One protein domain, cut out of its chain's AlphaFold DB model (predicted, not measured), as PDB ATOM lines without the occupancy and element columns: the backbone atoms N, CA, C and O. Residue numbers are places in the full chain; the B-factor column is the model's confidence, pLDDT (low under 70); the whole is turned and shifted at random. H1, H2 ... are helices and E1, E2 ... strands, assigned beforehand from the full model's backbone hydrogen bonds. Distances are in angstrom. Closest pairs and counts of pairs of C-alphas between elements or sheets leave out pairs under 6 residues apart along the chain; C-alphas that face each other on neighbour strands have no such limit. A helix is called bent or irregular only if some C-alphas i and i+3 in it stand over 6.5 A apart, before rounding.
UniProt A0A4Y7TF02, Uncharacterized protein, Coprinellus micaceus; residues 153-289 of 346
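This is residues 153 to 289 of the 346 residues of an uncharacterized protein of Coprinellus micaceus (UniProt A0A4Y7TF02). Two helical hairpins, H1 with H2a and H3 with H4a, pack crosswise; residues 273 to 289 stick out. You read 137 residues, mostly helix, with named elements H1 H2 E1 E2 H3 H4. The whole is compact, with 16.3 A radius of gyration of the C-alphas, spanning 48 by 39 by 27 A.

Find H1, residues 153 to 170, touching arm H2a of H2, residues 180 to 204; C-alphas 157 and 191 are closest, 3.8 A. E1, residues 211 to 213, and E2, 217 to 219, are antiparallel, with N 211 and O 219 3.2 A apart. H3, residues 222 to 246, touches arm H4a of H4, residues 256 to 289, closest at C-alphas 234 and 264, 4.1 A. H2 and H4, each one helix by hydrogen bonds, are bent: C-alphas 192 and 195 are 6.7 A apart, 276 and 279 7.1 A.

H1 begins at C-alpha 153 (-51.541, 21.655, -14.803); H4 ends at C-alpha 289 (-52.845, 13.642, -35.861).

The printed part has no cut; pLDDT is under 70 at residues 213 to 216.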
ATOM      1  N   ALA A 153     -52.423  21.259 -15.901       92.19
ATOM      2  CA  ALA A 153     -51.541  21.655 -14.803       92.19
ATOM      3  C   ALA A 153     -51.662  20.706 -13.597       92.19
ATOM      4  O   ALA A 153     -50.652  20.245 -13.059       92.19
ATOM      5  N   ALA A 154     -52.892  20.347 -13.219       95.94
ATOM      6  CA  ALA A 154     -53.161  19.389 -12.153       95.94
ATOM      7  C   ALA A 154     -52.565  18.013 -12.484       95.94
ATOM      8  O   ALA A 154     -51.816  17.453 -11.681       95.94
ATOM      9  N   CYS A 155     -52.836  17.481 -13.682       95.31
ATOM     10  CA  CYS A 155     -52.272  16.212 -14.143       95.31
ATOM     11  C   CYS A 155     -50.738  16.234 -14.130       95.31
ATOM     12  O   CYS A 155     -50.124  15.270 -13.677       95.31
ATOM     13  N   GLY A 156     -50.116  17.338 -14.556       93.38
ATOM     14  CA  GLY A 156     -48.666  17.521 -14.492       93.38
ATOM     15  C   GLY A 156     -48.123  17.403 -13.065       93.38
ATOM     16  O   GLY A 156     -47.212  16.613 -12.820       93.38
ATOM     17  N   GLY A 157     -48.730  18.113 -12.109       95.75
ATOM     18  CA  GLY A 157     -48.346  18.029 -10.695       95.75
ATOM     19  C   GLY A 157     -48.541  16.634 -10.094       95.75
ATOM     20  O   GLY A 157     -47.683  16.156  -9.348       95.75
ATOM     21  N   ALA A 158     -49.623  15.939 -10.461       97.31
ATOM     22  CA  ALA A 158     -49.877  14.563 -10.039       97.31
ATOM     23  C   ALA A 158     -48.809  13.594 -10.559       97.31
ATOM     24  O   ALA A 158     -48.272  12.801  -9.787       97.31
ATOM     25  N   ILE A 159     -48.457  13.689 -11.845       95.94
ATOM     26  CA  ILE A 159     -47.415  12.861 -12.463       95.94
ATOM     27  C   ILE A 159     -46.065  13.107 -11.782       95.94
ATOM     28  O   ILE A 159     -45.379  12.148 -11.436       95.94
ATOM     29  N   TRP A 160     -45.693  14.368 -11.536       95.81
ATOM     30  CA  TRP A 160     -44.438  14.702 -10.856       95.81
ATOM     31  C   TRP A 160     -44.359  14.089  -9.456       95.81
ATOM     32  O   TRP A 160     -43.367  13.435  -9.129       95.81
ATOM     33  N   MET A 161     -45.416  14.231  -8.654       97.06
ATOM     34  CA  MET A 161     -45.465  13.666  -7.304       97.06
ATOM     35  C   MET A 161     -45.440  12.135  -7.312       97.06
ATOM     36  O   MET A 161     -44.712  11.535  -6.521       97.06
ATOM     37  N   LEU A 162     -46.185  11.492  -8.219       97.19
ATOM     38  CA  LEU A 162     -46.203  10.033  -8.350       97.19
ATOM     39  C   LEU A 162     -44.831   9.488  -8.746       97.19
ATOM     40  O   LEU A 162     -44.328   8.583  -8.085       97.19
ATOM     41  N   VAL A 163     -44.197  10.065  -9.771       96.56
ATOM     42  CA  VAL A 163     -42.860   9.641 -10.208       96.56
ATOM     43  C   VAL A 163     -41.845   9.833  -9.082       96.56
ATOM     44  O   VAL A 163     -41.121   8.897  -8.745       96.56
ATOM     45  N   GLY A 164     -41.847  10.990  -8.419       95.75
ATOM     46  CA  GLY A 164     -40.977  11.233  -7.271       95.75
ATOM     47  C   GLY A 164     -41.171  10.227  -6.134       95.75
ATOM     48  O   GLY A 164     -40.193   9.695  -5.612       95.75
ATOM     49  N   ASN A 165     -42.422   9.900  -5.792       96.62
ATOM     50  CA  ASN A 165     -42.727   8.897  -4.771       96.62
ATOM     51  C   ASN A 165     -42.281   7.489  -5.194       96.62
ATOM     52  O   ASN A 165     -41.712   6.767  -4.380       96.62
ATOM     53  N   THR A 166     -42.464   7.101  -6.463       96.25
ATOM     54  CA  THR A 166     -41.985   5.794  -6.956       96.25
ATOM     55  C   THR A 166     -40.468   5.660  -6.874       96.25
ATOM     56  O   THR A 166     -39.969   4.597  -6.516       96.25
ATOM     57  N   VAL A 167     -39.731   6.742  -7.131       95.75
ATOM     58  CA  VAL A 167     -38.267   6.755  -7.041       95.75
ATOM     59  C   VAL A 167     -37.811   6.677  -5.587       95.75
ATOM     60  O   VAL A 167     -36.926   5.886  -5.269       95.75
ATOM     61  N   LEU A 168     -38.444   7.434  -4.685       94.88
ATOM     62  CA  LEU A 168     -38.173   7.341  -3.246       94.88
ATOM     63  C   LEU A 168     -38.464   5.938  -2.699       94.88
ATOM     64  O   LEU A 168     -37.685   5.421  -1.898       94.88
ATOM     65  N   ARG A 169     -39.546   5.308  -3.174       95.38
ATOM     66  CA  ARG A 169     -39.908   3.929  -2.834       95.38
ATOM     67  C   ARG A 169     -38.869   2.933  -3.340       95.38
ATOM     68  O   ARG A 169     -38.436   2.076  -2.580       95.38
ATOM     69  N   ALA A 170     -38.419   3.074  -4.587       96.00
ATOM     70  CA  ALA A 170     -37.358   2.236  -5.149       96.00
ATOM     71  C   ALA A 170     -36.031   2.388  -4.378       96.00
ATOM     72  O   ALA A 170     -35.318   1.411  -4.159       96.00
ATOM     73  N   ALA A 171     -35.732   3.600  -3.905       95.81
ATOM     74  CA  ALA A 171     -34.557   3.895  -3.091       95.81
ATOM     75  C   ALA A 171     -34.686   3.469  -1.615       95.81
ATOM     76  O   ALA A 171     -33.748   3.688  -0.853       95.81
ATOM     77  N   HIS A 172     -35.820   2.888  -1.194       94.12
ATOM     78  CA  HIS A 172     -36.114   2.540   0.205       94.12
ATOM     79  C   HIS A 172     -35.903   3.718   1.178       94.12
ATOM     80  O   HIS A 172     -35.522   3.531   2.334       94.12
ATOM     81  N   HIS A 173     -36.123   4.954   0.715       92.69
ATOM     82  CA  HIS A 173     -35.885   6.140   1.529       92.69
ATOM     83  C   HIS A 173     -36.973   6.261   2.612       92.69
ATOM     84  O   HIS A 173     -38.156   6.221   2.274       92.69
ATOM     85  N   PRO A 174     -36.637   6.474   3.899       86.94
ATOM     86  CA  PRO A 174     -37.649   6.662   4.935       86.94
ATOM     87  C   PRO A 174     -38.542   7.867   4.591       86.94
ATOM     88  O   PRO A 174     -38.033   8.951   4.302       86.94
ATOM     89  N   GLY A 175     -39.860   7.655   4.567       80.38
ATOM     90  CA  GLY A 175     -40.858   8.689   4.276       80.38
ATOM     91  C   GLY A 175     -41.415   8.726   2.847       80.38
ATOM     92  O   GLY A 175     -42.000   9.737   2.455       80.38
ATOM     93  N   TYR A 176     -41.271   7.647   2.068       87.19
ATOM     94  CA  TYR A 176     -42.209   7.394   0.967       87.19
ATOM     95  C   TYR A 176     -43.586   7.011   1.530       87.19
ATOM     96  O   TYR A 176     -43.689   6.476   2.634       87.19
ATOM     97  N   ILE A 177     -44.640   7.265   0.757       91.12
ATOM     98  CA  ILE A 177     -46.004   6.844   1.095       91.12
ATOM     99  C   ILE A 177     -46.414   5.659   0.232       91.12
ATOM    100  O   ILE A 177     -46.215   5.668  -0.985       91.12
ATOM    101  N   ASP A 178     -47.024   4.651   0.857       92.50
ATOM    102  CA  ASP A 178     -47.553   3.476   0.159       92.50
ATOM    103  C   ASP A 178     -48.827   3.786  -0.644       92.50
ATOM    104  O   ASP A 178     -49.070   3.189  -1.697       92.50
ATOM    105  N   SER A 179     -49.622   4.757  -0.185       94.88
ATOM    106  CA  SER A 179     -50.855   5.212  -0.829       94.88
ATOM    107  C   SER A 179     -50.593   6.184  -1.986       94.88
ATOM    108  O   SER A 179     -50.517   7.406  -1.830       94.88
ATOM    109  N   ASN A 180     -50.532   5.642  -3.205       96.31
ATOM    110  CA  ASN A 180     -50.426   6.438  -4.438       96.31
ATOM    111  C   ASN A 180     -51.576   7.452  -4.596       96.31
ATOM    112  O   ASN A 180     -51.406   8.488  -5.237       96.31
ATOM    113  N   ARG A 181     -52.746   7.172  -4.006       96.94
ATOM    114  CA  ARG A 181     -53.926   8.042  -4.074       96.94
ATOM    115  C   ARG A 181     -53.680   9.377  -3.374       96.94
ATOM    116  O   ARG A 181     -53.956  10.417  -3.967       96.94
ATOM    117  N   VAL A 182     -53.157   9.356  -2.147       96.31
ATOM    118  CA  VAL A 182     -52.882  10.581  -1.373       96.31
ATOM    119  C   VAL A 182     -51.845  11.435  -2.098       96.31
ATOM    120  O   VAL A 182     -52.062  12.626  -2.314       96.31
ATOM    121  N   VAL A 183     -50.765  10.808  -2.573       96.94
ATOM    122  CA  VAL A 183     -49.698  11.477  -3.335       96.94
ATOM    123  C   VAL A 183     -50.243  12.136  -4.605       96.94
ATOM    124  O   VAL A 183     -49.912  13.289  -4.890       96.94
ATOM    125  N   ALA A 184     -51.115  11.444  -5.345       97.62
ATOM    126  CA  ALA A 184     -51.748  11.989  -6.542       97.62
ATOM    127  C   ALA A 184     -52.647  13.193  -6.223       97.62
ATOM    128  O   ALA A 184     -52.558  14.202  -6.914       97.62
ATOM    129  N   ILE A 185     -53.473  13.125  -5.172       97.44
ATOM    130  CA  ILE A 185     -54.366  14.230  -4.774       97.44
ATOM    131  C   ILE A 185     -53.555  15.465  -4.363       97.44
ATOM    132  O   ILE A 185     -53.849  16.571  -4.819       97.44
ATOM    133  N   VAL A 186     -52.498  15.285  -3.567       97.25
ATOM    134  CA  VAL A 186     -51.576  16.373  -3.198       97.25
ATOM    135  C   VAL A 186     -50.947  16.986  -4.450       97.25
ATOM    136  O   VAL A 186     -50.900  18.210  -4.577       97.25
ATOM    137  N   GLY A 187     -50.515  16.148  -5.397       97.19
ATOM    138  CA  GLY A 187     -49.953  16.592  -6.669       97.19
ATOM    139  C   GLY A 187     -50.941  17.339  -7.564       97.19
ATOM    140  O   GLY A 187     -50.569  18.365  -8.123       97.19
ATOM    141  N   LEU A 188     -52.198  16.889  -7.655       97.25
ATOM    142  CA  LEU A 188     -53.259  17.570  -8.409       97.25
ATOM    143  C   LEU A 188     -53.484  18.989  -7.876       97.25
ATOM    144  O   LEU A 188     -53.462  19.951  -8.641       97.25
ATOM    145  N   VAL A 189     -53.664  19.123  -6.558       97.50
ATOM    146  CA  VAL A 189     -53.927  20.419  -5.916       97.50
ATOM    147  C   VAL A 189     -52.710  21.335  -6.037       97.50
ATOM    148  O   VAL A 189     -52.834  22.483  -6.459       97.50
ATOM    149  N   GLY A 190     -51.516  20.832  -5.719       96.69
ATOM    150  CA  GLY A 190     -50.282  21.607  -5.814       96.69
ATOM    151  C   GLY A 190     -49.915  22.006  -7.244       96.69
ATOM    152  O   GLY A 190     -49.399  23.101  -7.458       96.69
ATOM    153  N   GLY A 191     -50.219  21.152  -8.226       96.44
ATOM    154  CA  GLY A 191     -49.926  21.355  -9.646       96.44
ATOM    155  C   GLY A 191     -50.660  22.535 -10.269       96.44
ATOM    156  O   GLY A 191     -50.152  23.133 -11.211       96.44
ATOM    157  N   ILE A 192     -51.812  22.922  -9.718       95.69
ATOM    158  CA  ILE A 192     -52.563  24.100 -10.168       95.69
ATOM    159  C   ILE A 192     -51.868  25.393  -9.716       95.69
ATOM    160  O   ILE A 192     -51.701  26.325 -10.500       95.69
ATOM    161  N   PHE A 193     -51.446  25.455  -8.450       96.31
ATOM    162  CA  PHE A 193     -50.972  26.696  -7.828       96.31
ATOM    163  C   PHE A 193     -49.462  26.917  -7.950       96.31
ATOM    164  O   PHE A 193     -49.026  28.049  -8.153       96.31
ATOM    165  N   ALA A 194     -48.647  25.863  -7.866       96.12
ATOM    166  CA  ALA A 194     -47.192  25.970  -7.955       96.12
ATOM    167  C   ALA A 194     -46.683  26.682  -9.228       96.12
ATOM    168  O   ALA A 194     -45.866  27.600  -9.091       96.12
ATOM    169  N   PRO A 195     -47.147  26.350 -10.454       93.19
ATOM    170  CA  PRO A 195     -46.684  27.040 -11.656       93.19
ATOM    171  C   PRO A 195     -47.100  28.512 -11.673       93.19
ATOM    172  O   PRO A 195     -46.329  29.340 -12.149       93.19
ATOM    173  N   LEU A 196     -48.262  28.864 -11.109       92.88
ATOM    174  CA  LEU A 196     -48.679  30.263 -10.978       92.88
ATOM    175  C   LEU A 196     -47.717  31.035 -10.071       92.88
ATOM    176  O   LEU A 196     -47.240  32.097 -10.462       92.88
ATOM    177  N   CYS A 197     -47.364  30.480  -8.907       94.50
ATOM    178  CA  CYS A 197     -46.413  31.106  -7.986       94.50
ATOM    179  C   CYS A 197     -45.049  31.346  -8.643       94.50
ATOM    180  O   CYS A 197     -44.502  32.443  -8.544       94.50
ATOM    181  N   VAL A 198     -44.516  30.347  -9.352       93.44
ATOM    182  CA  VAL A 198     -43.211  30.461 -10.019       93.44
ATOM    183  C   VAL A 198     -43.269  31.453 -11.182       93.44
ATOM    184  O   VAL A 198     -42.392  32.303 -11.296       93.44
ATOM    185  N   ARG A 199     -44.317  31.422 -12.013       89.81
ATOM    186  CA  ARG A 199     -44.478  32.373 -13.126       89.81
ATOM    187  C   ARG A 199     -44.602  33.815 -12.639       89.81
ATOM    188  O   ARG A 199     -43.955  34.692 -13.205       89.81
ATOM    189  N   ILE A 200     -45.376  34.054 -11.580       92.44
ATOM    190  CA  ILE A 200     -45.490  35.377 -10.949       92.44
ATOM    191  C   ILE A 200     -44.128  35.818 -10.399       92.44
ATOM    192  O   ILE A 200     -43.720  36.954 -10.618       92.44
ATOM    193  N   PHE A 201     -43.386  34.920  -9.748       93.12
ATOM    194  CA  PHE A 201     -42.051  35.224  -9.237       93.12
ATOM    195  C   PHE A 201     -41.059  35.597 -10.351       93.12
ATOM    196  O   PHE A 201     -40.354  36.601 -10.230       93.12
ATOM    197  N   LEU A 202     -41.033  34.856 -11.465       90.31
ATOM    198  CA  LEU A 202     -40.199  35.197 -12.627       90.31
ATOM    199  C   LEU A 202     -40.603  36.539 -13.258       90.31
ATOM    200  O   LEU A 202     -39.737  37.273 -13.731       90.31
ATOM    201  N   ALA A 203     -41.898  36.869 -13.254       89.00
ATOM    202  CA  ALA A 203     -42.387  38.144 -13.766       89.00
ATOM    203  C   ALA A 203     -41.948  39.324 -12.879       89.00
ATOM    204  O   ALA A 203     -41.488  40.335 -13.397       89.00
ATOM    205  N   ILE A 204     -42.038  39.180 -11.551       92.62
ATOM    206  CA  ILE A 204     -41.648  40.225 -10.586       92.62
ATOM    207  C   ILE A 204     -40.133  40.452 -10.575       92.62
ATOM    208  O   ILE A 204     -39.677  41.582 -10.433       92.62
ATOM    209  N   THR A 205     -39.344  39.388 -10.723       89.69
ATOM    210  CA  THR A 205     -37.873  39.470 -10.712       89.69
ATOM    211  C   THR A 205     -37.282  40.031 -12.006       89.69
ATOM    212  O   THR A 205     -36.065  40.175 -12.096       89.69
ATOM    213  N   CYS A 206     -38.119  40.377 -12.996       86.38
ATOM    214  CA  CYS A 206     -37.711  40.976 -14.269       86.38
ATOM    215  C   CYS A 206     -36.589  40.199 -14.976       86.38
ATOM    216  O   CYS A 206     -35.731  40.798 -15.627       86.38
ATOM    217  N   VAL A 207     -36.576  38.866 -14.849       85.31
ATOM    218  CA  VAL A 207     -35.566  38.036 -15.517       85.31
ATOM    219  C   VAL A 207     -35.700  38.246 -17.028       85.31
ATOM    220  O   VAL A 207     -36.787  38.023 -17.572       85.31
ATOM    221  N   PRO A 208     -34.637  38.686 -17.724       84.38
ATOM    222  CA  PRO A 208     -34.721  38.948 -19.148       84.38
ATOM    223  C   PRO A 208     -34.948  37.638 -19.899       84.38
ATOM    224  O   PRO A 208     -34.304  36.619 -19.639       84.38
ATOM    225  N   LYS A 209     -35.872  37.673 -20.855       86.12
ATOM    226  CA  LYS A 209     -36.046  36.596 -21.825       86.12
ATOM    227  C   LYS A 209     -34.956  36.754 -22.879       86.12
ATOM    228  O   LYS A 209     -34.896  37.781 -23.546       86.12
ATOM    229  N   THR A 210     -34.060  35.782 -22.968       84.31
ATOM    230  CA  THR A 210     -32.834  35.884 -23.773       84.31
ATOM    231  C   THR A 210     -32.817  34.939 -24.968       84.31
ATOM    232  O   THR A 210     -32.004  35.131 -25.868       84.31
ATOM    233  N   GLU A 211     -33.702  33.939 -25.011       80.19
ATOM    234  CA  GLU A 211     -33.753  32.977 -26.111       80.19
ATOM    235  C   GLU A 211     -34.874  33.333 -27.090       80.19
ATOM    236  O   GLU A 211     -36.052  33.377 -26.736       80.19
ATOM    237  N   TRP A 212     -34.496  33.570 -28.348       76.75
ATOM    238  CA  TRP A 212     -35.446  33.728 -29.443       76.75
ATOM    239  C   TRP A 212     -35.907  32.352 -29.914       76.75
ATOM    240  O   TRP A 212     -35.159  31.608 -30.557       76.75
ATOM    241  N   ARG A 213     -37.150  32.002 -29.596       69.81
ATOM    242  CA  ARG A 213     -37.764  30.749 -30.022       69.81
ATOM    243  C   ARG A 213     -38.691  31.094 -31.180       69.81
ATOM    244  O   ARG A 213     -39.808  31.524 -30.952       69.81
ATOM    245  N   GLY A 214     -38.159  31.010 -32.403       53.03
ATOM    246  CA  GLY A 214     -38.749  31.576 -33.626       53.03
ATOM    247  C   GLY A 214     -40.283  31.602 -33.689       53.03
ATOM    248  O   GLY A 214     -40.933  30.611 -33.368       53.03
ATOM    249  N   GLY A 215     -40.837  32.731 -34.143       62.03
ATOM    250  CA  GLY A 215     -42.279  33.018 -34.108       62.03
ATOM    251  C   GLY A 215     -42.641  34.145 -33.135       62.03
ATOM    252  O   GLY A 215     -43.630  34.035 -32.424       62.03
ATOM    253  N   ASP A 216     -41.815  35.195 -33.079       65.31
ATOM    254  CA  ASP A 216     -41.986  36.407 -32.259       65.31
ATOM    255  C   ASP A 216     -42.022  36.226 -30.731       65.31
ATOM    256  O   ASP A 216     -42.167  37.207 -29.994       65.31
ATOM    257  N   GLU A 217     -41.816  35.009 -30.222       76.06
ATOM    258  CA  GLU A 217     -41.853  34.746 -28.788       76.06
ATOM    259  C   GLU A 217     -40.447  34.616 -28.185       76.06
ATOM    260  O   GLU A 217     -39.677  33.687 -28.452       76.06
ATOM    261  N   TRP A 218     -40.114  35.574 -27.321       80.56
ATOM    262  CA  TRP A 218     -38.958  35.476 -26.439       80.56
ATOM    263  C   TRP A 218     -39.267  34.499 -25.297       80.56
ATOM    264  O   TRP A 218     -40.241  34.684 -24.551       80.56
ATOM    265  N   ASP A 219     -38.418  33.489 -25.128       83.69
ATOM    266  CA  ASP A 219     -38.483  32.505 -24.047       83.69
ATOM    267  C   ASP A 219     -37.329  32.730 -23.051       83.69
ATOM    268  O   ASP A 219     -36.332  33.413 -23.324       83.69
ATOM    269  N   TYR A 220     -37.482  32.181 -21.850       86.69
ATOM    270  CA  TYR A 220     -36.391  32.136 -20.887       86.69
ATOM    271  C   TYR A 220     -35.337  31.146 -21.358       86.69
ATOM    272  O   TYR A 220     -35.665  30.083 -21.890       86.69
ATOM    273  N   ALA A 221     -34.070  31.464 -21.103       87.44
ATOM    274  CA  ALA A 221     -33.012  30.539 -21.450       87.44
ATOM    275  C   ALA A 221     -33.170  29.186 -20.749       87.44
ATOM    276  O   ALA A 221     -33.691  29.106 -19.629       87.44
ATOM    277  N   TRP A 222     -32.694  28.112 -21.381       84.38
ATOM    278  CA  TRP A 222     -32.839  26.748 -20.851       84.38
ATOM    279  C   TRP A 222     -32.300  26.609 -19.416       84.38
ATOM    280  O   TRP A 222     -32.890  25.905 -18.594       84.38
ATOM    281  N   TRP A 223     -31.226  27.334 -19.089       85.25
ATOM    282  CA  TRP A 223     -30.596  27.341 -17.767       85.25
ATOM    283  C   TRP A 223     -31.429  28.051 -16.691       85.25
ATOM    284  O   TRP A 223     -31.201  27.816 -15.511       85.25
ATOM    285  N   VAL A 224     -32.415  28.872 -17.071       89.19
ATOM    286  CA  VAL A 224     -33.429  29.441 -16.163       89.19
ATOM    287  C   VAL A 224     -34.635  28.507 -16.067       89.19
ATOM    288  O   VAL A 224     -35.130  28.224 -14.975       89.19
ATOM    289  N   ASN A 225     -35.090  27.987 -17.209       87.38
ATOM    290  CA  ASN A 225     -36.277  27.139 -17.299       87.38
ATOM    291  C   ASN A 225     -36.121  25.815 -16.530       87.38
ATOM    292  O   ASN A 225     -37.066  25.374 -15.871       87.38
ATOM    293  N   VAL A 226     -34.940  25.186 -16.566       89.00
ATOM    294  CA  VAL A 226     -34.694  23.919 -15.856       89.00
ATOM    295  C   VAL A 226     -34.803  24.092 -14.331       89.00
ATOM    296  O   VAL A 226     -35.662  23.430 -13.739       89.00
ATOM    297  N   PRO A 227     -34.051  25.001 -13.673       91.81
ATOM    298  CA  PRO A 227     -34.227  25.274 -12.247       91.81
ATOM    299  C   PRO A 227     -35.641  25.731 -11.896       91.81
ATOM    300  O   PRO A 227     -36.195  25.253 -10.912       91.81
ATOM    301  N   ALA A 228     -36.266  26.592 -12.707       92.25
ATOM    302  CA  ALA A 228     -37.636  27.039 -12.460       92.25
ATOM    303  C   ALA A 228     -38.628  25.867 -12.444       92.25
ATOM    304  O   ALA A 228     -39.516  25.817 -11.593       92.25
ATOM    305  N   THR A 229     -38.455  24.884 -13.330       91.88
ATOM    306  CA  THR A 229     -39.307  23.688 -13.370       91.88
ATOM    307  C   THR A 229     -39.089  22.804 -12.141       91.88
ATOM    308  O   THR A 229     -40.059  22.350 -11.533       91.88
ATOM    309  N   VAL A 230     -37.836  22.609 -11.718       93.56
ATOM    310  CA  VAL A 230     -37.517  21.860 -10.491       93.56
ATOM    311  C   VAL A 230     -38.084  22.566  -9.256       93.56
ATOM    312  O   VAL A 230     -38.725  21.921  -8.429       93.56
ATOM    313  N   CYS A 231     -37.935  23.889  -9.161       94.81
ATOM    314  CA  CYS A 231     -38.545  24.705  -8.110       94.81
ATOM    315  C   CYS A 231     -40.073  24.599  -8.127       94.81
ATOM    316  O   CYS A 231     -40.691  24.487  -7.071       94.81
ATOM    317  N   THR A 232     -40.685  24.579  -9.314       95.69
ATOM    318  CA  THR A 232     -42.134  24.391  -9.451       95.69
ATOM    319  C   THR A 232     -42.551  23.055  -8.847       95.69
ATOM    320  O   THR A 232     -43.420  23.037  -7.982       95.69
ATOM    321  N   GLY A 233     -41.908  21.945  -9.226       94.31
ATOM    322  CA  GLY A 233     -42.231  20.636  -8.652       94.31
ATOM    323  C   GLY A 233     -41.960  20.549  -7.150       94.31
ATOM    324  O   GLY A 233     -42.782  20.008  -6.413       94.31
ATOM    325  N   ALA A 234     -40.876  21.159  -6.664       96.00
ATOM    326  CA  ALA A 234     -40.591  21.238  -5.232       96.00
ATOM    327  C   ALA A 234     -41.708  21.956  -4.451       96.00
ATOM    328  O   ALA A 234     -42.002  21.578  -3.321       96.00
ATOM    329  N   LEU A 235     -42.358  22.959  -5.054       96.88
ATOM    330  CA  LEU A 235     -43.473  23.700  -4.455       96.88
ATOM    331  C   LEU A 235     -44.820  22.966  -4.537       96.88
ATOM    332  O   LEU A 235     -45.680  23.209  -3.688       96.88
ATOM    333  N   VAL A 236     -45.009  22.052  -5.501       97.44
ATOM    334  CA  VAL A 236     -46.257  21.276  -5.658       97.44
ATOM    335  C   VAL A 236     -46.628  20.563  -4.354       97.44
ATOM    336  O   VAL A 236     -47.747  20.714  -3.870       97.44
ATOM    337  N   GLY A 237     -45.686  19.840  -3.743       95.88
ATOM    338  CA  GLY A 237     -45.931  19.090  -2.508       95.88
ATOM    339  C   GLY A 237     -46.404  19.966  -1.335       95.88
ATOM    340  O   GLY A 237     -47.513  19.759  -0.833       95.88
ATOM    341  N   PRO A 238     -45.612  20.966  -0.900       97.12
ATOM    342  CA  PRO A 238     -45.959  21.865   0.200       97.12
ATOM    343  C   PRO A 238     -47.260  22.628   0.001       97.12
ATOM    344  O   PRO A 238     -48.035  22.757   0.951       97.12
ATOM    345  N   ILE A 239     -47.515  23.130  -1.210       97.25
ATOM    346  CA  ILE A 239     -48.737  23.882  -1.503       97.25
ATOM    347  C   ILE A 239     -49.945  22.943  -1.446       97.25
ATOM    348  O   ILE A 239     -50.925  23.256  -0.766       97.25
ATOM    349  N   GLY A 240     -49.849  21.767  -2.074       96.88
ATOM    350  CA  GLY A 240     -50.896  20.747  -2.042       96.88
ATOM    351  C   GLY A 240     -51.247  20.317  -0.617       96.88
ATOM    352  O   GLY A 240     -52.416  20.357  -0.236       96.88
ATOM    353  N   ILE A 241     -50.242  19.997   0.208       96.94
ATOM    354  CA  ILE A 241     -50.450  19.630   1.619       96.94
ATOM    355  C   ILE A 241     -51.060  20.783   2.407       96.94
ATOM    356  O   ILE A 241     -51.979  20.566   3.191       96.94
ATOM    357  N   SER A 242     -50.558  22.004   2.222       97.00
ATOM    358  CA  SER A 242     -51.031  23.166   2.981       97.00
ATOM    359  C   SER A 242     -52.507  23.456   2.708       97.00
ATOM    360  O   SER A 242     -53.245  23.790   3.633       97.00
ATOM    361  N   ILE A 243     -52.954  23.297   1.458       96.94
ATOM    362  CA  ILE A 243     -54.363  23.452   1.072       96.94
ATOM    363  C   ILE A 243     -55.200  22.292   1.626       96.94
ATOM    364  O   ILE A 243     -56.220  22.529   2.267       96.94
ATOM    365  N   LEU A 244     -54.757  21.045   1.455       96.88
ATOM    366  CA  LEU A 244     -55.490  19.865   1.930       96.88
ATOM    367  C   LEU A 244     -55.617  19.815   3.461       96.88
ATOM    368  O   LEU A 244     -56.690  19.487   3.968       96.88
ATOM    369  N   ARG A 245     -54.579  20.232   4.204       96.56
ATOM    370  CA  ARG A 245     -54.633  20.377   5.671       96.56
ATOM    371  C   ARG A 245     -55.688  21.388   6.104       96.56
ATOM    372  O   ARG A 245     -56.395  21.137   7.074       96.56
ATOM    373  N   ARG A 246     -55.842  22.505   5.382       96.75
ATOM    374  CA  ARG A 246     -56.896  23.498   5.675       96.75
ATOM    375  C   ARG A 246     -58.304  22.938   5.468       96.75
ATOM    376  O   ARG A 246     -59.226  23.378   6.144       96.75
ATOM    377  N   HIS A 247     -58.462  21.954   4.585       97.00
ATOM    378  CA  HIS A 247     -59.731  21.269   4.333       97.00
ATOM    379  C   HIS A 247     -59.925  19.989   5.167       97.00
ATOM    380  O   HIS A 247     -60.859  19.239   4.902       97.00
ATOM    381  N   SER A 248     -59.090  19.748   6.188       95.31
ATOM    382  CA  SER A 248     -59.165  18.564   7.067       95.31
ATOM    383  C   SER A 248     -59.113  17.223   6.318       95.31
ATOM    384  O   SER A 248     -59.716  16.243   6.747       95.31
ATOM    385  N   PHE A 249     -58.410  17.174   5.184       95.75
ATOM    386  CA  PHE A 249     -58.196  15.928   4.454       95.75
ATOM    387  C   PHE A 249     -57.174  15.057   5.197       95.75
ATOM    388  O   PHE A 249     -56.121  15.559   5.602       95.75
ATOM    389  N   ASP A 250     -57.466  13.765   5.362       95.00
ATOM    390  CA  ASP A 250     -56.524  12.823   5.968       95.00
ATOM    391  C   ASP A 250     -55.360  12.554   5.007       95.00
ATOM    392  O   ASP A 250     -55.541  12.088   3.882       95.00
ATOM    393  N   LEU A 251     -54.154  12.913   5.443       93.88
ATOM    394  CA  LEU A 251     -52.926  12.785   4.664       93.88
ATOM    395  C   LEU A 251     -52.146  11.512   5.010       93.88
ATOM    396  O   LEU A 251     -51.030  11.368   4.524       93.88
ATOM    397  N   GLU A 252     -52.679  10.617   5.851       93.88
ATOM    398  CA  GLU A 252     -52.046   9.334   6.208       93.88
ATOM    399  C   GLU A 252     -50.595   9.498   6.725       93.88
ATOM    400  O   GLU A 252     -49.724   8.664   6.488       93.88
ATOM    401  N   GLY A 253     -50.302  10.614   7.407       89.94
ATOM    402  CA  GLY A 253     -48.951  10.932   7.892       89.94
ATOM    403  C   GLY A 253     -48.012  11.562   6.854       89.94
ATOM    404  O   GLY A 253     -46.808  11.634   7.093       89.94
ATOM    405  N   PHE A 254     -48.520  12.048   5.713       91.56
ATOM    406  CA  PHE A 254     -47.683  12.749   4.736       91.56
ATOM    407  C   PHE A 254     -47.200  14.102   5.255       91.56
ATOM    408  O   PHE A 254     -47.968  15.060   5.404       91.56
ATOM    409  N   ASP A 255     -45.893  14.189   5.481       93.62
ATOM    410  CA  ASP A 255     -45.243  15.420   5.900       93.62
ATOM    411  C   ASP A 255     -44.822  16.301   4.726       93.62
ATOM    412  O   ASP A 255     -44.438  15.837   3.650       93.62
ATOM    413  N   ILE A 256     -44.804  17.611   4.989       94.94
ATOM    414  CA  ILE A 256     -44.414  18.649   4.026       94.94
ATOM    415  C   ILE A 256     -43.023  18.369   3.452       94.94
ATOM    416  O   ILE A 256     -42.837  18.462   2.245       94.94
ATOM    417  N   LEU A 257     -42.061  17.971   4.291       94.50
ATOM    418  CA  LEU A 257     -40.687  17.711   3.854       94.50
ATOM    419  C   LEU A 257     -40.602  16.554   2.846       94.50
ATOM    420  O   LEU A 257     -39.872  16.646   1.857       94.50
ATOM    421  N   HIS A 258     -41.360  15.481   3.075       92.44
ATOM    422  CA  HIS A 258     -41.404  14.325   2.182       92.44
ATOM    423  C   HIS A 258     -42.093  14.670   0.863       92.44
ATOM    424  O   HIS A 258     -41.598  14.312  -0.206       92.44
ATOM    425  N   ALA A 259     -43.161  15.463   0.925       94.12
ATOM    426  CA  ALA A 259     -43.837  15.965  -0.260       94.12
ATOM    427  C   ALA A 259     -42.959  16.891  -1.107       94.12
ATOM    428  O   ALA A 259     -42.966  16.762  -2.328       94.12
ATOM    429  N   THR A 260     -42.160  17.772  -0.494       94.88
ATOM    430  CA  THR A 260     -41.180  18.600  -1.220       94.88
ATOM    431  C   THR A 260     -40.167  17.731  -1.953       94.88
ATOM    432  O   THR A 260     -39.872  17.978  -3.119       94.88
ATOM    433  N   ARG A 261     -39.629  16.702  -1.285       93.81
ATOM    434  CA  ARG A 261     -38.619  15.808  -1.871       93.81
ATOM    435  C   ARG A 261     -39.190  15.001  -3.032       93.81
ATOM    436  O   ARG A 261     -38.575  14.971  -4.093       93.81
ATOM    437  N   ALA A 262     -40.370  14.406  -2.857       94.25
ATOM    438  CA  ALA A 262     -41.069  13.710  -3.933       94.25
ATOM    439  C   ALA A 262     -41.362  14.670  -5.102       94.25
ATOM    440  O   ALA A 262     -41.013  14.387  -6.246       94.25
ATOM    441  N   GLY A 263     -41.905  15.850  -4.804       92.81
ATOM    442  CA  GLY A 263     -42.224  16.870  -5.798       92.81
ATOM    443  C   GLY A 263     -41.010  17.397  -6.562       92.81
ATOM    444  O   GLY A 263     -41.129  17.669  -7.749       92.81
ATOM    445  N   ALA A 264     -39.839  17.505  -5.927       94.69
ATOM    446  CA  ALA A 264     -38.595  17.933  -6.572       94.69
ATOM    447  C   ALA A 264     -37.949  16.821  -7.420       94.69
ATOM    448  O   ALA A 264     -37.433  17.090  -8.506       94.69
ATOM    449  N   LEU A 265     -37.993  15.568  -6.951       94.31
ATOM    450  CA  LEU A 265     -37.420  14.417  -7.658       94.31
ATOM    451  C   LEU A 265     -38.169  14.088  -8.953       94.31
ATOM    452  O   LEU A 265     -37.538  13.737  -9.948       94.31
ATOM    453  N   GLY A 266     -39.496  14.241  -8.958       93.69
ATOM    454  CA  GLY A 266     -40.340  14.042 -10.138       93.69
ATOM    455  C   GLY A 266     -39.828  14.756 -11.397       93.69
ATOM    456  O   GLY A 266     -39.425  14.084 -12.349       93.69
ATOM    457  N   PRO A 267     -39.801  16.101 -11.435       92.31
ATOM    458  CA  PRO A 267     -39.306  16.857 -12.577       92.31
ATOM    459  C   PRO A 267     -37.802  16.671 -12.789       92.31
ATOM    460  O   PRO A 267     -37.377  16.642 -13.936       92.31
ATOM    461  N   ALA A 268     -36.992  16.488 -11.738       93.44
ATOM    462  CA  ALA A 268     -35.555  16.254 -11.907       93.44
ATOM    463  C   ALA A 268     -35.260  15.020 -12.780       93.44
ATOM    464  O   ALA A 268     -34.300  15.020 -13.547       93.44
ATOM    465  N   ILE A 269     -36.113  13.995 -12.705       93.25
ATOM    466  CA  ILE A 269     -35.993  12.761 -13.494       93.25
ATOM    467  C   ILE A 269     -36.770  12.865 -14.810       93.25
ATOM    468  O   ILE A 269     -36.286  12.433 -15.859       93.25
ATOM    469  N   LEU A 270     -37.959  13.471 -14.781       91.38
ATOM    470  CA  LEU A 270     -38.799  13.612 -15.967       91.38
ATOM    471  C   LEU A 270     -38.247  14.607 -16.984       91.38
ATOM    472  O   LEU A 270     -38.461  14.388 -18.165       91.38
ATOM    473  N   ILE A 271     -37.543  15.671 -16.588       88.75
ATOM    474  CA  ILE A 271     -37.016  16.668 -17.535       88.75
ATOM    475  C   ILE A 271     -36.001  16.025 -18.500       88.75
ATOM    476  O   ILE A 271     -36.224  16.114 -19.710       88.75
ATOM    477  N   PRO A 272     -34.938  15.328 -18.037       87.31
ATOM    478  CA  PRO A 272     -34.042  14.603 -18.936       87.31
ATOM    479  C   PRO A 272     -34.780  13.561 -19.781       87.31
ATOM    480  O   PRO A 272     -34.560  13.481 -20.989       87.31
ATOM    481  N   ALA A 273     -35.702  12.805 -19.171       87.56
ATOM    482  CA  ALA A 273     -36.489  11.803 -19.885       87.56
ATOM    483  C   ALA A 273     -37.352  12.433 -20.990       87.56
ATOM    484  O   ALA A 273     -37.417  11.909 -22.097       87.56
ATOM    485  N   PHE A 274     -37.970  13.584 -20.726       83.44
ATOM    486  CA  PHE A 274     -38.808  14.296 -21.679       83.44
ATOM    487  C   PHE A 274     -37.979  14.900 -22.806       83.44
ATOM    488  O   PHE A 274     -38.410  14.852 -23.950       83.44
ATOM    489  N   LEU A 275     -36.777  15.415 -22.532       81.75
ATOM    490  CA  LEU A 275     -35.867  15.883 -23.583       81.75
ATOM    491  C   LEU A 275     -35.486  14.753 -24.551       81.75
ATOM    492  O   LEU A 275     -35.454  14.978 -25.759       81.75
ATOM    493  N   LEU A 276     -35.276  13.538 -24.034       85.25
ATOM    494  CA  LEU A 276     -35.006  12.349 -24.846       85.25
ATOM    495  C   LEU A 276     -36.258  11.831 -25.574       85.25
ATOM    496  O   LEU A 276     -36.169  11.394 -26.719       85.25
ATOM    497  N   LEU A 277     -37.428  11.897 -24.932       80.44
ATOM    498  CA  LEU A 277     -38.684  11.373 -25.474       80.44
ATOM    499  C   LEU A 277     -39.371  12.343 -26.445       80.44
ATOM    500  O   LEU A 277     -40.134  11.909 -27.301       80.44
ATOM    501  N   LYS A 278     -39.099  13.648 -26.354       78.38
ATOM    502  CA  LYS A 278     -39.712  14.704 -27.173       78.38
ATOM    503  C   LYS A 278     -39.726  14.406 -28.684       78.38
ATOM    504  O   LYS A 278     -40.804  14.521 -29.263       78.38
ATOM    505  N   PRO A 279     -38.622  14.000 -29.348       81.19
ATOM    506  CA  PRO A 279     -38.675  13.650 -30.771       81.19
ATOM    507  C   PRO A 279     -39.607  12.464 -31.045       81.19
ATOM    508  O   PRO A 279     -40.395  12.512 -31.986       81.19
ATOM    509  N   VAL A 280     -39.584  11.435 -30.192       85.69
ATOM    510  CA  VAL A 280     -40.464  10.262 -30.312       85.69
ATOM    511  C   VAL A 280     -41.927  10.671 -30.142       85.69
ATOM    512  O   VAL A 280     -42.773  10.281 -30.942       85.69
ATOM    513  N   ALA A 281     -42.223  11.513 -29.151       78.69
ATOM    514  CA  ALA A 281     -43.563  12.028 -28.901       78.69
ATOM    515  C   ALA A 281     -44.098  12.840 -30.090       78.69
ATOM    516  O   ALA A 281     -45.254  12.659 -30.458       78.69
ATOM    517  N   TYR A 282     -43.277  13.677 -30.737       80.88
ATOM    518  CA  TYR A 282     -43.694  14.391 -31.950       80.88
ATOM    519  C   TYR A 282     -43.931  13.468 -33.138       80.88
ATOM    520  O   TYR A 282     -44.868  13.703 -33.892       80.88
ATOM    521  N   VAL A 283     -43.124  12.417 -33.304       88.00
ATOM    522  CA  VAL A 283     -43.353  11.423 -34.359       88.00
ATOM    523  C   VAL A 283     -44.678  10.703 -34.121       88.00
ATOM    524  O   VAL A 283     -45.496  10.620 -35.031       88.00
ATOM    525  N   VAL A 284     -44.935  10.246 -32.892       84.38
ATOM    526  CA  VAL A 284     -46.188   9.565 -32.532       84.38
ATOM    527  C   VAL A 284     -47.387  10.499 -32.688       84.38
ATOM    528  O   VAL A 284     -48.370  10.126 -33.323       84.38
ATOM    529  N   LEU A 285     -47.304  11.724 -32.163       84.38
ATOM    530  CA  LEU A 285     -48.365  12.721 -32.297       84.38
ATOM    531  C   LEU A 285     -48.602  13.071 -33.767       84.38
ATOM    532  O   LEU A 285     -49.745  13.141 -34.193       84.38
ATOM    533  N   GLY A 286     -47.536  13.215 -34.555       82.31
ATOM    534  CA  GLY A 286     -47.612  13.390 -35.999       82.31
ATOM    535  C   GLY A 286     -48.379  12.245 -36.649       82.31
ATOM    536  O   GLY A 286     -49.356  12.497 -37.338       82.31
ATOM    537  N   VAL A 287     -48.024  10.989 -36.376       89.81
ATOM    538  CA  VAL A 287     -48.706   9.812 -36.941       89.81
ATOM    539  C   VAL A 287     -50.181   9.740 -36.532       89.81
ATOM    540  O   VAL A 287     -51.014   9.419 -37.373       89.81
ATOM    541  N   ILE A 288     -50.525  10.077 -35.285       85.38
ATOM    542  CA  ILE A 288     -51.914  10.060 -34.791       85.38
ATOM    543  C   ILE A 288     -52.730  11.235 -35.353       85.38
ATOM    544  O   ILE A 288     -53.881  11.060 -35.747       85.38
ATOM    545  N   CYS A 289     -52.155  12.436 -35.407       83.88
ATOM    546  CA  CYS A 289     -52.845  13.642 -35.861       83.88
ATOM    547  C   CYS A 289     -52.880  13.775 -37.388       83.88
ATOM    548  O   CYS A 289     -53.771  14.442 -37.903       83.88
TER     549      CYS A 289